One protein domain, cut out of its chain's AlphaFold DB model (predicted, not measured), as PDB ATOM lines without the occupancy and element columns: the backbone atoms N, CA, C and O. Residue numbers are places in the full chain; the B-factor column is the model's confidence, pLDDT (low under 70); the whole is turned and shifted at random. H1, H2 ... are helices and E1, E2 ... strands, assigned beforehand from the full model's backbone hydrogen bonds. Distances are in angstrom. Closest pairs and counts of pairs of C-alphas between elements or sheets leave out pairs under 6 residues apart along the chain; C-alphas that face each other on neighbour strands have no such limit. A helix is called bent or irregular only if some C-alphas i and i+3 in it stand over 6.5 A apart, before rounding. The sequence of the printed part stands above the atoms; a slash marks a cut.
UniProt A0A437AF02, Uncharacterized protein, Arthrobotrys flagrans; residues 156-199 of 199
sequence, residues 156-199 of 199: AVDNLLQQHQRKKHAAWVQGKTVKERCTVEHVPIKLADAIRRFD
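Overview. This is residues 156 to 199 of the 199 residues of an uncharacterized protein of Arthrobotrys flagrans (UniProt A0A437AF02). A small body of helices sits at one end, with the longer helix H1 turning back through the short helices H2 and H3, and a long arm reaches out from it: the strand E1, with the helix H4 at its far end. Residues 185 to 199, which take in the last part of E1 and the whole of H4, stick out free of the body, and the space between H1 and H4 is open. The printed part has 44 residues with four named helices and one named strand, in the order H1, H2, H3, E1, H4; E1 pairs with no named strand, and the class is mostly helix. The whole is loose, with a radius of gyration of the C-alphas of 12.7 A, and elongated, spanning 36 by 19 by 11 A.

Arrangement. H1, residues 156 to 168, is close to but not clearly touching H2, residues 170 to 173; their closest C-alphas, those of Gln 165 and Val 173, are 6.8 A apart. H2 is also close to but not clearly touching H3, residues 178 to 181, with the closest C-alphas, those of Val 173 and Arg 181, 7.1 A apart. H1 and H3 are near each other, with 7 pairs of C-alphas within 10 A. E1, residues 182 to 188, comes closest to H1 at the C-alphas of Val 157 and Cys 182, 7.5 A apart. H3 and E1 meet only through their link, and so do E1 and H4, residues 189 to 195. H4 is apart from H1, H2 and H3. In H4 every pair of O i and N i+4 is within hydrogen-bond range, in H1 7 of 9 are, and H2 and H3 are too short for such a pair.

Along the chain. H1 runs from Ala 156, C-alpha at (501.739, 341.921, 359.916), to Lys 168, over 16.8 A; it is irregular, but only just, with C-alphas 163 and 166 6.9 A apart. H2, Ala 170 to Val 173, and H3, Val 178 to Arg 181, have four residues each and measure 5.3 A and 5.2 A. E1 covers 19.0 A from Cys 182, C-alpha at (494.037, 335.447, 360.795), to Pro 188. H4 covers 9.7 A from Ile 189 to Ile 195, whose C-alpha is at (505.624, 342.949, 374.414).

Size, cuts and confidence. The two C-alphas farthest apart, those of Gly 175 and Lys 190, are 35.7 A from each other. The printed part has no cut and ends at residue 199, the chain's last. The four links, H1 to H2, H2 to H3, H3 to E1 and E1 to H4, are tight. The mean pLDDT of the printed part is 90.9, that of H4 is 78, and residue 199 is the one printed residue under 70.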
ATOM      1  N   ALA A 156     502.022 342.844 358.809       95.50
ATOM      2  CA  ALA A 156     501.739 341.921 359.916       95.50
ATOM      3  C   ALA A 156     501.165 340.600 359.382       95.50
ATOM      4  O   ALA A 156     501.642 339.526 359.745       95.50
ATOM      5  N   VAL A 157     500.193 340.699 358.469       97.50
ATOM      6  CA  VAL A 157     499.546 339.548 357.826       97.50
ATOM      7  C   VAL A 157     500.535 338.754 356.973       97.50
ATOM      8  O   VAL A 157     500.616 337.534 357.109       97.50
ATOM      9  N   ASP A 158     501.325 339.426 356.133       97.38
ATOM     10  CA  ASP A 158     502.316 338.769 355.274       97.38
ATOM     11  C   ASP A 158     503.413 338.074 356.094       97.38
ATOM     12  O   ASP A 158     503.720 336.904 355.862       97.38
ATOM     13  N   ASN A 159     503.930 338.729 357.141       96.81
ATOM     14  CA  ASN A 159     504.885 338.106 358.057       96.81
ATOM     15  C   ASN A 159     504.290 336.870 358.745       96.81
ATOM     16  O   ASN A 159     504.966 335.845 358.838       96.81
ATOM     17  N   LEU A 160     503.036 336.939 359.206       97.44
ATOM     18  CA  LEU A 160     502.351 335.798 359.814       97.44
ATOM     19  C   LEU A 160     502.224 334.635 358.824       97.44
ATOM     20  O   LEU A 160     502.512 333.489 359.176       97.44
ATOM     21  N   LEU A 161     501.867 334.921 357.573       97.44
ATOM     22  CA  LEU A 161     501.767 333.909 356.529       97.44
ATOM     23  C   LEU A 161     503.133 333.275 356.225       97.44
ATOM     24  O   LEU A 161     503.277 332.052 356.287       97.44
ATOM     25  N   GLN A 162     504.140 334.091 355.913       97.38
ATOM     26  CA  GLN A 162     505.449 333.627 355.450       97.38
ATOM     27  C   GLN A 162     506.282 332.976 356.556       97.38
ATOM     28  O   GLN A 162     506.900 331.931 356.341       97.38
ATOM     29  N   GLN A 163     506.324 333.586 357.742       97.50
ATOM     30  CA  GLN A 163     507.205 333.130 358.817       97.50
ATOM     31  C   GLN A 163     506.587 332.018 359.653       97.50
ATOM     32  O   GLN A 163     507.331 331.186 360.170       97.50
ATOM     33  N   HIS A 164     505.257 331.981 359.761       97.75
ATOM     34  CA  HIS A 164     504.567 331.063 360.655       97.75
ATOM     35  C   HIS A 164     503.640 330.093 359.908       97.75
ATOM     36  O   HIS A 164     503.919 328.892 359.876       97.75
ATOM     37  N   GLN A 165     502.574 330.577 359.263       98.00
ATOM     38  CA  GLN A 165     501.507 329.705 358.752       98.00
ATOM     39  C   GLN A 165     501.995 328.750 357.653       98.00
ATOM     40  O   GLN A 165     501.694 327.561 357.709       98.00
ATOM     41  N   ARG A 166     502.820 329.214 356.703       97.25
ATOM     42  CA  ARG A 166     503.396 328.345 355.656       97.25
ATOM     43  C   ARG A 166     504.335 327.272 356.207       97.25
ATOM     44  O   ARG A 166     504.508 326.248 355.561       97.25
ATOM     45  N   LYS A 167     504.946 327.496 357.375       97.62
ATOM     46  CA  LYS A 167     505.903 326.557 357.982       97.62
ATOM     47  C   LYS A 167     505.234 325.573 358.940       97.62
ATOM     48  O   LYS A 167     505.655 324.427 359.018       97.62
ATOM     49  N   LYS A 168     504.224 326.022 359.691       98.00
ATOM     50  CA  LYS A 168     503.573 325.233 360.753       98.00
ATOM     51  C   LYS A 168     502.208 324.670 360.357       98.00
ATOM     52  O   LYS A 168     501.828 323.622 360.861       98.00
ATOM     53  N   HIS A 169     501.502 325.332 359.443       97.69
ATOM     54  CA  HIS A 169     500.112 325.037 359.084       97.69
ATOM     55  C   HIS A 169     499.919 324.941 357.562       97.69
ATOM     56  O   HIS A 169     498.867 325.304 357.046       97.69
ATOM     57  N   ALA A 170     500.931 324.465 356.825       97.31
ATOM     58  CA  ALA A 170     500.958 324.500 355.359       97.31
ATOM     59  C   ALA A 170     499.700 323.900 354.704       97.31
ATOM     60  O   ALA A 170     499.116 324.531 353.827       97.31
ATOM     61  N   ALA A 171     499.259 322.727 355.170       97.19
ATOM     62  CA  ALA A 171     498.069 322.051 354.649       97.19
ATOM     63  C   ALA A 171     496.772 322.824 354.946       97.19
ATOM     64  O   ALA A 171     495.907 322.935 354.091       97.19
ATOM     65  N   TRP A 172     496.656 323.419 356.134       96.94
ATOM     66  CA  TRP A 172     495.483 324.203 356.539       96.94
ATOM     67  C   TRP A 172     495.379 325.553 355.817       96.94
ATOM     68  O   TRP A 172     494.289 326.088 355.642       96.94
ATOM     69  N   VAL A 173     496.517 326.120 355.412       97.44
ATOM     70  CA  VAL A 173     496.576 327.381 354.660       97.44
ATOM     71  C   VAL A 173     496.020 327.221 353.243       97.44
ATOM     72  O   VAL A 173     495.505 328.194 352.689       97.44
ATOM     73  N   GLN A 174     496.130 326.028 352.651       96.31
ATOM     74  CA  GLN A 174     495.610 325.742 351.317       96.31
ATOM     75  C   GLN A 174     494.074 325.760 351.343       96.31
ATOM     76  O   GLN A 174     493.449 325.061 352.132       96.31
ATOM     77  N   GLY A 175     493.461 326.595 350.500       93.38
ATOM     78  CA  GLY A 175     492.001 326.707 350.387       93.38
ATOM     79  C   GLY A 175     491.328 327.694 351.347       93.38
ATOM     80  O   GLY A 175     490.122 327.885 351.245       93.38
ATOM     81  N   LYS A 176     492.076 328.360 352.240       96.19
ATOM     82  CA  LYS A 176     491.522 329.383 353.145       96.19
ATOM     83  C   LYS A 176     491.861 330.802 352.719       96.19
ATOM     84  O   LYS A 176     492.988 331.101 352.314       96.19
ATOM     85  N   THR A 177     490.906 331.708 352.894       97.12
ATOM     86  CA  THR A 177     491.096 333.140 352.638       97.12
ATOM     87  C   THR A 177     491.891 333.824 353.755       97.12
ATOM     88  O   THR A 177     492.055 333.299 354.855       97.12
ATOM     89  N   VAL A 178     492.400 335.037 353.510       94.69
ATOM     90  CA  VAL A 178     493.125 335.821 354.533       94.69
ATOM     91  C   VAL A 178     492.271 336.026 355.793       94.69
ATOM     92  O   VAL A 178     492.779 335.821 356.893       94.69
ATOM     93  N   LYS A 179     490.978 336.350 355.633       96.06
ATOM     94  CA  LYS A 179     490.041 336.598 356.745       96.06
ATOM     95  C   LYS A 179     489.812 335.361 357.624       96.06
ATOM     96  O   LYS A 179     489.645 335.495 358.826       96.06
ATOM     97  N   GLU A 180     489.849 334.164 357.042       96.44
ATOM     98  CA  GLU A 180     489.669 332.900 357.775       96.44
ATOM     99  C   GLU A 180     490.957 332.405 358.444       96.44
ATOM    100  O   GLU A 180     490.913 331.572 359.349       96.44
ATOM    101  N   ARG A 181     492.123 332.884 357.992       96.50
ATOM    102  CA  ARG A 181     493.427 332.442 358.508       96.50
ATOM    103  C   ARG A 181     493.921 333.274 359.687       96.50
ATOM    104  O   ARG A 181     494.687 332.765 360.512       96.50
ATOM    105  N   CYS A 182     493.556 334.551 359.752       97.38
ATOM    106  CA  CYS A 182     494.037 335.447 360.795       97.38
ATOM    107  C   CYS A 182     493.036 336.538 361.171       97.38
ATOM    108  O   CYS A 182     492.344 337.079 360.309       97.38
ATOM    109  N   THR A 183     493.049 336.925 362.444       97.75
ATOM    110  CA  THR A 183     492.447 338.171 362.932       97.75
ATOM    111  C   THR A 183     493.511 339.256 363.023       97.75
ATOM    112  O   THR A 183     494.652 338.984 363.402       97.75
ATOM    113  N   VAL A 184     493.147 340.487 362.656       96.94
ATOM    114  CA  VAL A 184     494.022 341.655 362.795       96.94
ATOM    115  C   VAL A 184     493.402 342.628 363.781       96.94
ATOM    116  O   VAL A 184     492.273 343.067 363.591       96.94
ATOM    117  N   GLU A 185     494.162 342.973 364.811       96.25
ATOM    118  CA  GLU A 185     493.769 343.910 365.857       96.25
ATOM    119  C   GLU A 185     494.673 345.145 365.820       96.25
ATOM    120  O   GLU A 185     495.875 345.061 365.536       96.25
ATOM    121  N   HIS A 186     494.091 346.307 366.113       93.56
ATOM    122  CA  HIS A 186     494.840 347.544 366.299       93.56
ATOM    123  C   HIS A 186     495.375 347.586 367.727       93.56
ATOM    124  O   HIS A 186     494.609 347.508 368.685       93.56
ATOM    125  N   VAL A 187     496.690 347.724 367.872       90.19
ATOM    126  CA  VAL A 187     497.357 347.747 369.176       90.19
ATOM    127  C   VAL A 187     498.218 349.006 369.258       90.19
ATOM    128  O   VAL A 187     498.977 349.281 368.327       90.19
ATOM    129  N   PRO A 188     498.139 349.798 370.338       88.12
ATOM    130  CA  PRO A 188     499.006 350.963 370.497       88.12
ATOM    131  C   PRO A 188     500.483 350.539 370.457       88.12
ATOM    132  O   PRO A 188     500.871 349.583 371.134       88.12
ATOM    133  N   ILE A 189     501.328 351.243 369.684       79.06
ATOM    134  CA  ILE A 189     502.732 350.824 369.463       79.06
ATOM    135  C   ILE A 189     503.504 350.689 370.769       79.06
ATOM    136  O   ILE A 189     504.284 349.751 370.915       79.06
ATOM    137  N   LYS A 190     503.247 351.574 371.738       81.69
ATOM    138  CA  LYS A 190     503.900 351.523 373.053       81.69
ATOM    139  C   LYS A 190     503.730 350.155 373.724       81.69
ATOM    140  O   LYS A 190     504.665 349.676 374.357       81.69
ATOM    141  N   LEU A 191     502.573 349.515 373.545       78.06
ATOM    142  CA  LEU A 191     502.307 348.183 374.080       78.06
ATOM    143  C   LEU A 191     502.959 347.087 373.225       78.06
ATOM    144  O   LEU A 191     503.561 346.169 373.771       78.06
ATOM    145  N   ALA A 192     502.901 347.197 371.897       72.94
ATOM    146  CA  ALA A 192     503.515 346.219 370.995       72.94
ATOM    147  C   ALA A 192     505.051 346.153 371.140       72.94
ATOM    148  O   ALA A 192     505.625 345.063 371.164       72.94
ATOM    149  N   ASP A 193     505.715 347.305 371.278       76.44
ATOM    150  CA  ASP A 193     507.163 347.380 371.510       76.44
ATOM    151  C   ASP A 193     507.547 346.894 372.912       76.44
ATOM    152  O   ASP A 193     508.617 346.309 373.078       76.44
ATOM    153  N   ALA A 194     506.681 347.095 373.913       78.94
ATOM    154  CA  ALA A 194     506.881 346.516 375.236       78.94
ATOM    155  C   ALA A 194     506.823 344.984 375.171       78.94
ATOM    156  O   ALA A 194     507.754 344.336 375.633       78.94
ATOM    157  N   ILE A 195     505.798 344.407 374.529       77.56
ATOM    158  CA  ILE A 195     505.624 342.949 374.414       77.56
ATOM    159  C   ILE A 195     506.819 342.299 373.702       77.56
ATOM    160  O   ILE A 195     507.356 341.317 374.202       77.56
ATOM    161  N   ARG A 196     507.312 342.878 372.597       72.06
ATOM    162  CA  ARG A 196     508.478 342.334 371.865       72.06
ATOM    163  C   ARG A 196     509.781 342.296 372.665       72.06
ATOM    164  O   ARG A 196     510.727 341.675 372.200       72.06
ATOM    165  N   ARG A 197     509.882 343.000 373.794       74.00
ATOM    166  CA  ARG A 197     511.073 342.956 374.659       74.00
ATOM    167  C   ARG A 197     511.025 341.831 375.691       74.00
ATOM    168  O   ARG A 197     512.047 341.585 376.322       74.00
ATOM    169  N   PHE A 198     509.869 341.199 375.884       71.06
ATOM    170  CA  PHE A 198     509.665 340.155 376.890       71.06
ATOM    171  C   PHE A 198     509.549 338.738 376.307       71.06
ATOM    172  O   PHE A 198     509.492 337.794 377.091       71.06
ATOM    173  N   ASP A 199     509.528 338.598 374.980       58.47
ATOM    174  CA  ASP A 199     509.484 337.327 374.235       58.47
ATOM    175  C   ASP A 199     510.854 337.049 373.589       58.47
ATOM    176  O   ASP A 199     511.384 335.927 373.754       58.47
TER     177      ASP A 199